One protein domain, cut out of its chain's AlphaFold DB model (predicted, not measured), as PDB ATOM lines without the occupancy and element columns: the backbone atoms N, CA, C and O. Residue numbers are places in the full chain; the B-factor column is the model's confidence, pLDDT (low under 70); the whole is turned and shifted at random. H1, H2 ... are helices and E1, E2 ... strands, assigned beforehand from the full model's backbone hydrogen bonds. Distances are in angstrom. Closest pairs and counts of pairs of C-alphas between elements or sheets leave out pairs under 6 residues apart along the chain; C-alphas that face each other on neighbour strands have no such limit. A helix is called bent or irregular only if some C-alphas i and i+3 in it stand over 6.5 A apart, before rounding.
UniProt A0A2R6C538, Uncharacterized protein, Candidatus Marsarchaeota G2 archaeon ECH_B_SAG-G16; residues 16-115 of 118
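AT A GLANCE: This is residues 16 to 115 of the 118 residues of an uncharacterized protein of Candidatus Marsarchaeota G2 archaeon ECH_B_SAG-G16 (UniProt A0A2R6C538). A three-stranded antiparallel sheet has H1 packed slantwise over one face, in two layers, and no named helix over the other face. H2 crosses the end of H1 and H3 lies beyond it, while the short H4 packs on H1. The longest distance runs from the link of the E2 and E3 hairpin to the turn between H2 and H3. The printed part has 100 residues, with four named helices and three named strands in the order E1 H1 E2 E3 H2 H3 H4; the sheet runs E1 E3 E2, and the class is mixed, helices and strands. The whole is compact, with a radius of gyration of the C-alphas of 13.9 A and spans of 42 by 31 by 25 A.

IN THESE COORDINATES: The inner strand E3 is residues 55 to 63, 27.0 A long. The edge strands are E1, residues 16 to 23, 23.1 A, beginning at C-alpha 16 at (64.389, 108.422, 78.384), and E2, residues 43 to 47. H1 is residues 28 to 38, 16.1 A. H2 is residues 65 to 78, 20.2 A, and irregular: C-alphas 67 and 70 are 7.3 A apart. H3 is residues 81 to 90, 14.2 A. H4 is residues 103 to 107, ending at C-alpha 107 at (77.623, 100.730, 66.634).

HOW THE PARTS SIT: E1 and E3 are antiparallel at 166 degrees, with N 18 and O 60 at 2.9 A, within hydrogen-bond range. E3 and E2, a hairpin, are antiparallel at 158 degrees, with N 45 and O 59 at 2.8 A. E1, H1 and E2 form a split strand-helix-strand unit, two strands running the same way with E3 between them, and its crossover is right-handed. H1 is on the sheet at a height of 9.5 A, over E1 and E3; on the local plane it stands at 32 degrees to E3, only just slantwise to the strands. H4 touches H1, the closest C-alphas being those of Ala 34 and Tyr 107, 3.8 A apart. H2 touches H1 with residues 70 to 74 alone, about perpendicular at 82 degrees; the closest C-alphas, of Ile 38 and Leu 71, are 5.1 A apart. H2 only grazes the sheet, with residues 65 to 68. H3 is close to H2 but not clearly touching, the C-alphas of Leu 75 and Leu 81 being 5.8 A apart. H3 and H4 have each O i to N i+4 pair within hydrogen-bond range; H1 has 6 of 7 and H2 7 of 10.

THE WHOLE: The two C-alphas farthest apart, of Asn 51 and Lys 79, are 43.6 A apart. The printed part has no cut. The link from H3 to H4, residues 91 to 102, is long; residues 92 to 93 pair antiparallel with 96 to 97, and 100 to 101 with 113 to 114. The mean pLDDT of the printed part is 95.3, and no printed residue is under 70.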
ATOM      1  N   ILE A  16      63.299 108.407  79.352       95.38
ATOM      2  CA  ILE A  16      64.389 108.422  78.384       95.38
ATOM      3  C   ILE A  16      63.758 108.334  77.011       95.38
ATOM      4  O   ILE A  16      62.897 107.491  76.781       95.38
ATOM      5  N   ARG A  17      64.223 109.177  76.097       96.94
ATOM      6  CA  ARG A  17      63.857 109.129  74.690       96.94
ATOM      7  C   ARG A  17      65.121 109.167  73.852       96.94
ATOM      8  O   ARG A  17      65.984 110.014  74.072       96.94
ATOM      9  N   VAL A  18      65.211 108.260  72.889       97.69
ATOM     10  CA  VAL A  18      66.269 108.235  71.878       97.69
ATOM     11  C   VAL A  18      65.613 108.337  70.517       97.69
ATOM     12  O   VAL A  18      64.622 107.664  70.251       97.69
ATOM     13  N   GLU A  19      66.169 109.171  69.650       97.81
ATOM     14  CA  GLU A  19      65.738 109.294  68.264       97.81
ATOM     15  C   GLU A  19      66.953 109.482  67.360       97.81
ATOM     16  O   GLU A  19      67.949 110.093  67.747       97.81
ATOM     17  N   THR A  20      66.897 108.924  66.156       97.81
ATOM     18  CA  THR A  20      67.941 109.108  65.152       97.81
ATOM     19  C   THR A  20      67.396 108.911  63.743       97.81
ATOM     20  O   THR A  20      66.415 108.196  63.518       97.81
ATOM     21  N   LYS A  21      68.059 109.545  62.776       97.56
ATOM     22  CA  LYS A  21      67.799 109.329  61.353       97.56
ATOM     23  C   LYS A  21      68.449 108.022  60.905       97.56
ATOM     24  O   LYS A  21      69.597 107.737  61.262       97.56
ATOM     25  N   VAL A  22      67.730 107.280  60.069       98.06
ATOM     26  CA  VAL A  22      68.238 106.121  59.329       98.06
ATOM     27  C   VAL A  22      68.168 106.457  57.849       98.06
ATOM     28  O   VAL A  22      67.075 106.478  57.278       98.06
ATOM     29  N   TYR A  23      69.311 106.769  57.247       97.31
ATOM     30  CA  TYR A  23      69.388 107.090  55.824       97.31
ATOM     31  C   TYR A  23      69.080 105.862  54.966       97.31
ATOM     32  O   TYR A  23      69.300 104.733  55.391       97.31
ATOM     33  N   VAL A  24      68.602 106.070  53.736       95.88
ATOM     34  CA  VAL A  24      68.283 104.978  52.789       95.88
ATOM     35  C   VAL A  24      69.486 104.095  52.433       95.88
ATOM     36  O   VAL A  24      69.313 102.981  51.949       95.88
ATOM     37  N   THR A  25      70.704 104.583  52.673       96.62
ATOM     38  CA  THR A  25      71.960 103.839  52.511       96.62
ATOM     39  C   THR A  25      72.350 103.027  53.750       96.62
ATOM     40  O   THR A  25      73.300 102.249  53.693       96.62
ATOM     41  N   GLU A  26      71.650 103.199  54.871       97.19
ATOM     42  CA  GLU A  26      71.887 102.484  56.120       97.19
ATOM     43  C   GLU A  26      70.903 101.323  56.287       97.19
ATOM     44  O   GLU A  26      69.757 101.361  55.846       97.19
ATOM     45  N   GLU A  27      71.331 100.291  57.009       97.69
ATOM     46  CA  GLU A  27      70.436  99.214  57.421       97.69
ATOM     47  C   GLU A  27      69.821  99.526  58.788       97.69
ATOM     48  O   GLU A  27      70.535  99.713  59.778       97.69
ATOM     49  N   VAL A  28      68.487  99.511  58.862       97.94
ATOM     50  CA  VAL A  28      67.719  99.793  60.089       97.94
ATOM     51  C   VAL A  28      68.190  98.934  61.266       97.94
ATOM     52  O   VAL A  28      68.388  99.452  62.362       97.94
ATOM     53  N   GLU A  29      68.431  97.639  61.046       98.06
ATOM     54  CA  GLU A  29      68.860  96.709  62.102       98.06
ATOM     55  C   GLU A  29      70.272  97.008  62.631       98.06
ATOM     56  O   GLU A  29      70.543  96.832  63.824       98.06
ATOM     57  N   LYS A  30      71.170  97.552  61.796       98.25
ATOM     58  CA  LYS A  30      72.485  98.027  62.255       98.25
ATOM     59  C   LYS A  30      72.344  99.274  63.126       98.25
ATOM     60  O   LYS A  30      72.998  99.363  64.164       98.25
ATOM     61  N   VAL A  31      71.445 100.196  62.768       98.25
ATOM     62  CA  VAL A  31      71.181 101.386  63.595       98.25
ATOM     63  C   VAL A  31      70.488 101.016  64.911       98.25
ATOM     64  O   VAL A  31      70.886 101.517  65.962       98.25
ATOM     65  N   LYS A  32      69.535 100.072  64.906       98.38
ATOM     66  CA  LYS A  32      68.971  99.497  66.142       98.38
ATOM     67  C   LYS A  32      70.058  98.890  67.025       98.38
ATOM     68  O   LYS A  32      70.098  99.175  68.216       98.38
ATOM     69  N   SER A  33      70.970  98.113  66.441       98.25
ATOM     70  CA  SER A  33      72.093  97.509  67.171       98.25
ATOM     71  C   SER A  33      72.990  98.565  67.822       98.25
ATOM     72  O   SER A  33      73.394  98.393  68.970       98.25
ATOM     73  N   ALA A  34      73.244  99.688  67.141       98.25
ATOM     74  CA  ALA A  34      73.992 100.813  67.701       98.25
ATOM     75  C   ALA A  34      73.287 101.436  68.914       98.25
ATOM     76  O   ALA A  34      73.925 101.705  69.931       98.25
ATOM     77  N   ILE A  35      71.964 101.619  68.843       98.12
ATOM     78  CA  ILE A  35      71.184 102.110  69.983       98.12
ATOM     79  C   ILE A  35      71.225 101.092  71.126       98.12
ATOM     80  O   ILE A  35      71.593 101.455  72.243       98.12
ATOM     81  N   TYR A  36      70.940  99.815  70.856       98.38
ATOM     82  CA  TYR A  36      70.932  98.755  71.866       98.38
ATOM     83  C   TYR A  36      72.298  98.497  72.501       98.38
ATOM     84  O   TYR A  36      72.371  98.028  73.640       98.38
ATOM     85  N   ALA A  37      73.397  98.828  71.822       98.12
ATOM     86  CA  ALA A  37      74.733  98.783  72.403       98.12
ATOM     87  C   ALA A  37      74.902  99.770  73.575       98.12
ATOM     88  O   ALA A  37      75.729  99.523  74.455       98.12
ATOM     89  N   ILE A  38      74.096 100.834  73.632       98.19
ATOM     90  CA  ILE A  38      74.159 101.878  74.665       98.19
ATOM     91  C   ILE A  38      72.923 101.874  75.580       98.19
ATOM     92  O   ILE A  38      73.065 102.060  76.788       98.19
ATOM     93  N   PHE A  39      71.738 101.612  75.028       97.75
ATOM     94  CA  PHE A  39      70.441 101.616  75.706       97.75
ATOM     95  C   PHE A  39      69.683 100.323  75.383       97.75
ATOM     96  O   PHE A  39      69.023 100.213  74.355       97.75
ATOM     97  N   ASP A  40      69.777  99.322  76.253       96.62
ATOM     98  CA  ASP A  40      69.281  97.958  76.019       96.62
ATOM     99  C   ASP A  40      67.829  97.707  76.449       96.62
ATOM    100  O   ASP A  40      67.342  96.587  76.319       96.62
ATOM    101  N   LYS A  41      67.136  98.736  76.945       96.44
ATOM    102  CA  LYS A  41      65.751  98.638  77.437       96.44
ATOM    103  C   LYS A  41      64.742  99.481  76.657       96.44
ATOM    104  O   LYS A  41      63.615  99.639  77.108       96.44
ATOM    105  N   LEU A  42      65.153 100.068  75.534       95.25
ATOM    106  CA  LEU A  42      64.267 100.890  74.710       95.25
ATOM    107  C   LEU A  42      63.360 100.021  73.847       95.25
ATOM    108  O   LEU A  42      63.826  99.086  73.191       95.25
ATOM    109  N   ASP A  43      62.095 100.410  73.765       94.12
ATOM    110  CA  ASP A  43      61.177  99.850  72.780       94.12
ATOM    111  C   ASP A  43      61.267 100.677  71.484       94.12
ATOM    112  O   ASP A  43      60.817 101.826  71.423       94.12
ATOM    113  N   LEU A  44      61.968 100.144  70.475       97.31
ATOM    114  CA  LEU A  44      62.335 100.889  69.266       97.31
ATOM    115  C   LEU A  44      61.300 100.727  68.153       97.31
ATOM    116  O   LEU A  44      61.025  99.627  67.677       97.31
ATOM    117  N   ASN A  45      60.836 101.859  67.640       97.94
ATOM    118  CA  ASN A  45      59.909 101.976  66.529       97.94
ATOM    119  C   ASN A  45      60.592 102.658  65.342       97.94
ATOM    120  O   ASN A  45      61.298 103.657  65.497       97.94
ATOM    121  N   TYR A  46      60.369 102.130  64.136       97.94
ATOM    122  CA  TYR A  46      60.899 102.697  62.897       97.94
ATOM    123  C   TYR A  46      59.774 103.269  62.039       97.94
ATOM    124  O   TYR A  46      58.815 102.578  61.704       97.94
ATOM    125  N   THR A  47      59.924 104.530  61.650       97.69
ATOM    126  CA  THR A  47      59.070 105.201  60.671       97.69
ATOM    127  C   THR A  47      59.833 105.312  59.359       97.69
ATOM    128  O   THR A  47      60.892 105.938  59.310       97.69
ATOM    129  N   GLN A  48      59.297 104.713  58.295       95.50
ATOM    130  CA  GLN A  48      59.897 104.765  56.959       95.50
ATOM    131  C   GLN A  48      59.947 106.205  56.403       95.50
ATOM    132  O   GLN A  48      59.128 107.041  56.804       95.50
ATOM    133  N   PRO A  49      60.875 106.509  55.472       95.94
ATOM    134  CA  PRO A  49      60.896 107.795  54.784       95.94
ATOM    135  C   PRO A  49      59.551 108.091  54.105       95.94
ATOM    136  O   PRO A  49      58.950 107.216  53.482       95.94
ATOM    137  N   LYS A  50      59.081 109.340  54.184       93.19
ATOM    138  CA  LYS A  50      57.899 109.805  53.435       93.19
ATOM    139  C   LYS A  50      58.327 110.338  52.065       93.19
ATOM    140  O   LYS A  50      59.356 110.995  51.989       93.19
ATOM    141  N   ASN A  51      57.521 110.118  51.021       86.88
ATOM    142  CA  ASN A  51      57.648 110.748  49.692       86.88
ATOM    143  C   ASN A  51      59.086 110.797  49.128       86.88
ATOM    144  O   ASN A  51      59.631 111.881  48.947       86.88
ATOM    145  N   ASN A  52      59.707 109.641  48.859       86.38
ATOM    146  CA  ASN A  52      61.106 109.541  48.397       86.38
ATOM    147  C   ASN A  52      62.129 110.250  49.311       86.38
ATOM    148  O   ASN A  52      63.189 110.669  48.853       86.38
ATOM    149  N   GLY A  53      61.811 110.401  50.599       91.75
ATOM    150  CA  GLY A  53      62.701 111.007  51.578       91.75
ATOM    151  C   GLY A  53      64.008 110.229  51.746       91.75
ATOM    152  O   GLY A  53      64.059 109.010  51.600       91.75
ATOM    153  N   GLU A  54      65.066 110.951  52.101       96.06
ATOM    154  CA  GLU A  54      66.425 110.405  52.206       96.06
ATOM    155  C   GLU A  54      66.656 109.564  53.468       96.06
ATOM    156  O   GLU A  54      67.654 108.848  53.567       96.06
ATOM    157  N   TYR A  55      65.754 109.656  54.449       97.56
ATOM    158  CA  TYR A  55      65.858 108.940  55.712       97.56
ATOM    159  C   TYR A  55      64.495 108.653  56.346       97.56
ATOM    160  O   TYR A  55      63.538 109.421  56.220       97.56
ATOM    161  N   GLY A  56      64.433 107.537  57.066       97.50
ATOM    162  CA  GLY A  56      63.400 107.261  58.056       97.50
ATOM    163  C   GLY A  56      63.860 107.690  59.448       97.50
ATOM    164  O   GLY A  56      65.001 108.115  59.644       97.50
ATOM    165  N   VAL A  57      62.982 107.552  60.435       97.94
ATOM    166  CA  VAL A  57      63.276 107.888  61.833       97.94
ATOM    167  C   VAL A  57      63.128 106.643  62.686       97.94
ATOM    168  O   VAL A  57      62.081 105.998  62.677       97.94
ATOM    169  N   LEU A  58      64.178 106.315  63.428       98.19
ATOM    170  CA  LEU A  58      64.140 105.314  64.483       98.19
ATOM    171  C   LEU A  58      64.038 106.050  65.817       98.19
ATOM    172  O   LEU A  58      64.835 106.948  66.083       98.19
ATOM    173  N   PHE A  59      63.061 105.693  66.639       98.12
ATOM    174  CA  PHE A  59      62.854 106.307  67.946       98.12
ATOM    175  C   PHE A  59      62.453 105.259  68.977       98.12
ATOM    176  O   PHE A  59      61.899 104.223  68.625       98.12
ATOM    177  N   GLY A  60      62.697 105.530  70.249       97.56
ATOM    178  CA  GLY A  60      62.164 104.714  71.327       97.56
ATOM    179  C   GLY A  60      62.256 105.401  72.668       97.56
ATOM    180  O   GLY A  60      62.994 106.375  72.847       97.56
ATOM    181  N   GLU A  61      61.479 104.873  73.600       96.94
ATOM    182  CA  GLU A  61      61.327 105.421  74.937       96.94
ATOM    183  C   GLU A  61      61.504 104.316  75.981       96.94
ATOM    184  O   GLU A  61      61.325 103.129  75.699       96.94
ATOM    185  N   ALA A  62      61.913 104.712  77.181       95.88
ATOM    186  CA  ALA A  62      61.954 103.861  78.361       95.88
ATOM    187  C   ALA A  62      61.715 104.706  79.612       95.88
ATOM    188  O   ALA A  62      61.987 105.910  79.632       95.88
ATOM    189  N   GLU A  63      61.243 104.059  80.670       93.38
ATOM    190  CA  GLU A  63      61.071 104.669  81.983       93.38
ATOM    191  C   GLU A  63      61.951 103.955  83.010       93.38
ATOM    192  O   GLU A  63      62.238 102.766  82.882       93.38
ATOM    193  N   GLY A  64      62.375 104.690  84.034       92.12
ATOM    194  CA  GLY A  64      63.204 104.178  85.116       92.12
ATOM    195  C   GLY A  64      64.701 104.423  84.924       92.12
ATOM    196  O   GLY A  64      65.258 104.452  83.826       92.12
ATOM    197  N   VAL A  65      65.387 104.608  86.051       90.25
ATOM    198  CA  VAL A  65      66.843 104.835  86.100       90.25
ATOM    199  C   VAL A  65      67.658 103.635  85.613       90.25
ATOM    200  O   VAL A  65      68.812 103.777  85.208       90.25
ATOM    201  N   ASP A  66      67.078 102.441  85.651       92.25
ATOM    202  CA  ASP A  66      67.695 101.191  85.226       92.25
ATOM    203  C   ASP A  66      67.856 101.098  83.702       92.25
ATOM    204  O   ASP A  66      68.773 100.420  83.238       92.25
ATOM    205  N   ALA A  67      67.060 101.832  82.921       94.12
ATOM    206  CA  ALA A  67      67.250 101.966  81.477       94.12
ATOM    207  C   ALA A  67      68.507 102.786  81.097       94.12
ATOM    208  O   ALA A  67      68.988 102.696  79.969       94.12
ATOM    209  N   LEU A  68      69.119 103.512  82.047       94.75
ATOM    210  CA  LEU A  68      70.432 104.162  81.880       94.75
ATOM    211  C   LEU A  68      71.614 103.285  82.335       94.75
ATOM    212  O   LEU A  68      72.770 103.719  82.256       94.75
ATOM    213  N   ALA A  69      71.371 102.067  82.834       95.25
ATOM    214  CA  ALA A  69      72.416 101.235  83.433       95.25
ATOM    215  C   ALA A  69      73.556 100.917  82.451       95.25
ATOM    216  O   ALA A  69      74.733 101.042  82.812       95.25
ATOM    217  N   LYS A  70      73.224 100.575  81.199       97.56
ATOM    218  CA  LYS A  70      74.209 100.229  80.167       97.56
ATOM    219  C   LYS A  70      75.038 101.428  79.714       97.56
ATOM    220  O   LYS A  70      76.265 101.317  79.642       97.56
ATOM    221  N   LEU A  71      74.417 102.595  79.525       97.00
ATOM    222  CA  LEU A  71      75.132 103.852  79.287       97.00
ATOM    223  C   LEU A  71      76.115 104.137  80.433       97.00
ATOM    224  O   LEU A  71      77.304 104.352  80.198       97.00
ATOM    225  N   ARG A  72      75.656 104.059  81.690       95.56
ATOM    226  CA  ARG A  72      76.492 104.314  82.875       95.56
ATOM    227  C   ARG A  72      77.684 103.358  82.964       95.56
ATOM    228  O   ARG A  72      78.793 103.791  83.283       95.56
ATOM    229  N   GLN A  73      77.475 102.066  82.706       97.44
ATOM    230  CA  GLN A  73      78.550 101.070  82.683       97.44
ATOM    231  C   GLN A  73      79.556 101.364  81.564       97.44
ATOM    232  O   GLN A  73      80.766 101.294  81.779       97.44
ATOM    233  N   THR A  74      79.056 101.738  80.389       98.06
ATOM    234  CA  THR A  74      79.858 102.044  79.203       98.06
ATOM    235  C   THR A  74      80.760 103.260  79.427       98.06
ATOM    236  O   THR A  74      81.967 103.165  79.203       98.06
ATOM    237  N   LEU A  75      80.228 104.352  79.988       97.44
ATOM    238  CA  LEU A  75      81.007 105.550  80.337       97.44
ATOM    239  C   LEU A  75      82.088 105.273  81.391       97.44
ATOM    240  O   LEU A  75      83.206 105.781  81.302       97.44
ATOM    241  N   ARG A  76      81.782 104.429  82.384       96.75
ATOM    242  CA  ARG A  76      82.760 103.995  83.396       96.75
ATOM    243  C   ARG A  76      83.887 103.175  82.790       96.75
ATOM    244  O   ARG A  76      85.048 103.444  83.082       96.75
ATOM    245  N   ARG A  77      83.552 102.205  81.935       97.44
ATOM    246  CA  ARG A  77      84.532 101.366  81.233       97.44
ATOM    247  C   ARG A  77      85.469 102.212  80.366       97.44
ATOM    248  O   ARG A  77      86.662 101.941  80.333       97.44
ATOM    249  N   GLN A  78      84.938 103.248  79.717       97.38
ATOM    250  CA  GLN A  78      85.707 104.176  78.878       97.38
ATOM    251  C   GLN A  78      86.490 105.232  79.667       97.38
ATOM    252  O   GLN A  78      87.328 105.908  79.081       97.38
ATOM    253  N   LYS A  79      86.246 105.380  80.979       96.50
ATOM    254  CA  LYS A  79      86.815 106.447  81.823       96.50
ATOM    255  C   LYS A  79      86.491 107.860  81.310       96.50
ATOM    256  O   LYS A  79      87.299 108.772  81.435       96.50
ATOM    257  N   THR A  80      85.290 108.055  80.765       94.62
ATOM    258  CA  THR A  80      84.840 109.319  80.144       94.62
ATOM    259  C   THR A  80      83.781 110.060  80.965       94.62
ATOM    260  O   THR A  80      83.066 110.909  80.435       94.62
ATOM    261  N   LEU A  81      83.662 109.776  82.270       94.62
ATOM    262  CA  LEU A  81      82.645 110.393  83.136       94.62
ATOM    263  C   LEU A  81      82.757 111.923  83.215       94.62
ATOM    264  O   LEU A  81      81.726 112.592  83.248       94.62
ATOM    265  N   ASP A  82      83.970 112.479  83.198       93.75
ATOM    266  CA  ASP A  82      84.170 113.935  83.249       93.75
ATOM    267  C   ASP A  82      83.679 114.615  81.966       93.75
ATOM    268  O   ASP A  82      82.955 115.613  82.015       93.75
ATOM    269  N   ALA A  83      83.990 114.022  80.808       91.25
ATOM    270  CA  ALA A  83      83.471 114.478  79.523       91.25
ATOM    271  C   ALA A  83      81.941 114.359  79.485       91.25
ATOM    272  O   ALA A  83      81.261 115.328  79.149       91.25
ATOM    273  N   ALA A  84      81.395 113.216  79.908       93.88
ATOM    274  CA  ALA A  84      79.956 113.002  79.997       93.88
ATOM    275  C   ALA A  84      79.278 114.079  80.845       93.88
ATOM    276  O   ALA A  84      78.309 114.688  80.404       93.88
ATOM    277  N   ARG A  85      79.825 114.383  82.028       94.00
ATOM    278  CA  ARG A  85      79.310 115.441  82.901       94.00
ATOM    279  C   ARG A  85      79.271 116.790  82.189       94.00
ATOM    280  O   ARG A  85      78.266 117.484  82.284       94.00
ATOM    281  N   SER A  86      80.327 117.147  81.460       93.62
ATOM    282  CA  SER A  86      80.376 118.394  80.692       93.62
ATOM    283  C   SER A  86      79.273 118.466  79.627       93.62
ATOM    284  O   SER A  86      78.569 119.469  79.555       93.62
ATOM    285  N   TYR A  87      79.067 117.401  78.840       93.50
ATOM    286  CA  TYR A  87      78.006 117.355  77.823       93.50
ATOM    287  C   TYR A  87      76.598 117.379  78.429       93.50
ATOM    288  O   TYR A  87      75.750 118.128  77.954       93.50
ATOM    289  N   LEU A  88      76.361 116.614  79.498       92.56
ATOM    290  CA  LEU A  88      75.064 116.575  80.180       92.56
ATOM    291  C   LEU A  88      74.697 117.933  80.789       92.56
ATOM    292  O   LEU A  88      73.556 118.361  80.670       92.56
ATOM    293  N   LEU A  89      75.665 118.632  81.398       92.69
ATOM    294  CA  LEU A  89      75.448 119.974  81.944       92.69
ATOM    295  C   LEU A  89      75.182 121.012  80.850       92.69
ATOM    296  O   LEU A  89      74.349 121.890  81.050       92.69
ATOM    297  N   ARG A  90      75.849 120.912  79.690       92.31
ATOM    298  CA  ARG A  90      75.568 121.787  78.537       92.31
ATOM    299  C   ARG A  90      74.158 121.600  77.984       92.31
ATOM    300  O   ARG A  90      73.575 122.555  77.489       92.31
ATOM    301  N   GLY A  91      73.643 120.377  78.042       90.00
ATOM    302  CA  GLY A  91      72.321 120.019  77.542       90.00
ATOM    303  C   GLY A  91      71.186 120.144  78.554       90.00
ATOM    304  O   GLY A  91      70.080 119.705  78.247       90.00
ATOM    305  N   LEU A  92      71.457 120.653  79.759       93.19
ATOM    306  CA  LEU A  92      70.491 120.727  80.849       93.19
ATOM    307  C   LEU A  92      69.401 121.772  80.557       93.19
ATOM    308  O   LEU A  92      69.685 122.888  80.128       93.19
ATOM    309  N   SER A  93      68.155 121.412  80.840       91.00
ATOM    310  CA  SER A  93      66.964 122.255  80.761       91.00
ATOM    311  C   SER A  93      66.077 122.031  81.992       91.00
ATOM    312  O   SER A  93      66.377 121.199  82.850       91.00
ATOM    313  N   GLU A  94      64.953 122.746  82.076       87.44
ATOM    314  CA  GLU A  94      63.967 122.550  83.150       87.44
ATOM    315  C   GLU A  94      63.392 121.124  83.186       87.44
ATOM    316  O   GLU A  94      63.036 120.626  84.250       87.44
ATOM    317  N   SER A  95      63.309 120.453  82.032       85.19
ATOM    318  CA  SER A  95      62.678 119.137  81.888       85.19
ATOM    319  C   SER A  95      63.657 117.959  81.902       85.19
ATOM    320  O   SER A  95      63.225 116.810  81.809       85.19
ATOM    321  N   GLY A  96      64.964 118.208  82.024       89.75
ATOM    322  CA  GLY A  96      65.989 117.165  82.032       89.75
ATOM    323  C   GLY A  96      67.245 117.597  81.291       89.75
ATOM    324  O   GLY A  96      67.684 118.731  81.415       89.75
ATOM    325  N   PHE A  97      67.852 116.691  80.528       91.69
ATOM    326  CA  PHE A  97      69.010 117.007  79.697       91.69
ATOM    327  C   PHE A  97      68.907 116.336  78.329       91.69
ATOM    328  O   PHE A  97      68.377 115.232  78.206       91.69
ATOM    329  N   ARG A  98      69.464 116.985  77.305       94.31
ATOM    330  CA  ARG A  98      69.592 116.439  75.949       94.31
ATOM    331  C   ARG A  98      71.055 116.395  75.539       94.31
ATOM    332  O   ARG A  98      71.798 117.339  75.762       94.31
ATOM    333  N   PHE A  99      71.474 115.299  74.933       94.69
ATOM    334  CA  PHE A  99      72.824 115.133  74.410       94.69
ATOM    335  C   PHE A  99      72.775 114.205  73.206       94.69
ATOM    336  O   PHE A  99      71.796 113.486  73.003       94.69
ATOM    337  N   GLU A 100      73.858 114.198  72.444       95.81
ATOM    338  CA  GLU A 100      73.997 113.359  71.266       95.81
ATOM    339  C   GLU A 100      75.211 112.453  71.411       95.81
ATOM    340  O   GLU A 100      76.203 112.780  72.074       95.81
ATOM    341  N   LEU A 101      75.110 111.283  70.793       96.81
ATOM    342  CA  LEU A 101      76.187 110.314  70.712       96.81
ATOM    343  C   LEU A 101      76.497 110.044  69.249       96.81
ATOM    344  O   LEU A 101      75.598 109.944  68.412       96.81
ATOM    345  N   ASN A 102      77.776 109.852  68.955       97.00
ATOM    346  CA  ASN A 102      78.209 109.476  67.626       97.00
ATOM    347  C   ASN A 102      77.635 108.094  67.266       97.00
ATOM    348  O   ASN A 102      77.975 107.084  67.888       97.00
ATOM    349  N   LYS A 103      76.790 108.049  66.231       96.38
ATOM    350  CA  LYS A 103      76.090 106.833  65.786       96.38
ATOM    351  C   LYS A 103      77.041 105.684  65.425       96.38
ATOM    352  O   LYS A 103      76.766 104.534  65.756       96.38
ATOM    353  N   GLN A 104      78.178 105.984  64.794       96.62
ATOM    354  CA  GLN A 104      79.154 104.967  64.379       96.62
ATOM    355  C   GLN A 104      79.945 104.417  65.572       96.62
ATOM    356  O   GLN A 104      80.150 103.211  65.688       96.62
ATOM    357  N   ALA A 105      80.327 105.284  66.511       97.56
ATOM    358  CA  ALA A 105      80.935 104.861  67.767       97.56
ATOM    359  C   ALA A 105      79.966 103.987  68.583       97.56
ATOM    360  O   ALA A 105      80.375 102.955  69.113       97.56
ATOM    361  N   ALA A 106      78.678 104.347  68.615       97.94
ATOM    362  CA  ALA A 106      77.642 103.555  69.269       97.94
ATOM    363  C   ALA A 106      77.506 102.157  68.646       97.94
ATOM    364  O   ALA A 106      77.433 101.177  69.385       97.94
ATOM    365  N   TYR A 107      77.587 102.033  67.315       97.94
ATOM    366  CA  TYR A 107      77.623 100.730  66.634       97.94
ATOM    367  C   TYR A 107      78.799  99.855  67.096       97.94
ATOM    368  O   TYR A 107      78.641  98.653  67.289       97.94
ATOM    369  N   ALA A 108      79.957 100.461  67.369       97.75
ATOM    370  CA  ALA A 108      81.114  99.776  67.945       97.75
ATOM    371  C   ALA A 108      81.013  99.532  69.470       97.75
ATOM    372  O   ALA A 108      81.940  98.983  70.068       97.75
ATOM    373  N   GLY A 109      79.931  99.960  70.132       97.50
ATOM    374  CA  GLY A 109      79.738  99.847  71.583       97.50
ATOM    375  C   GLY A 109      80.401 100.952  72.414       97.50
ATOM    376  O   GLY A 109      80.662 100.764  73.610       97.50
ATOM    377  N   TRP A 110      80.693 102.097  71.791       97.94
ATOM    378  CA  TRP A 110      81.322 103.256  72.421       97.94
ATOM    379  C   TRP A 110      80.327 104.399  72.651       97.94
ATOM    380  O   TRP A 110      79.491 104.691  71.803       97.94
ATOM    381  N   ALA A 111      80.441 105.085  73.792       97.50
ATOM    382  CA  ALA A 111      79.583 106.212  74.150       97.50
ATOM    383  C   ALA A 111      80.380 107.504  73.949       97.50
ATOM    384  O   ALA A 111      80.882 108.109  74.897       97.50
ATOM    385  N   VAL A 112      80.550 107.882  72.683       97.06
ATOM    386  CA  VAL A 112      81.286 109.089  72.299       97.06
ATOM    387  C   VAL A 112      80.292 110.220  72.114       97.06
ATOM    388  O   VAL A 112      79.479 110.178  71.195       97.06
ATOM    389  N   PHE A 113      80.356 111.219  72.989       95.25
ATOM    390  CA  PHE A 113      79.540 112.421  72.868       95.25
ATOM    391  C   PHE A 113      79.957 113.236  71.649       95.25
ATOM    392  O   PHE A 113      81.149 113.442  71.410       95.25
ATOM    393  N   CYS A 114      78.968 113.730  70.919       91.44
ATOM    394  CA  CYS A 114      79.139 114.730  69.879       91.44
ATOM    395  C   CYS A 114      78.159 115.873  70.134       91.44
ATOM    396  O   CYS A 114      77.181 115.725  70.865       91.44
ATOM    397  N   SER A 115      78.473 117.040  69.596       70.25
ATOM    398  CA  SER A 115      77.542 118.156  69.532       70.25
ATOM    399  C   SER A 115      77.325 118.446  68.060       70.25
ATOM    400  O   SER A 115      78.091 119.225  67.488       70.25
TER     401      SER A 115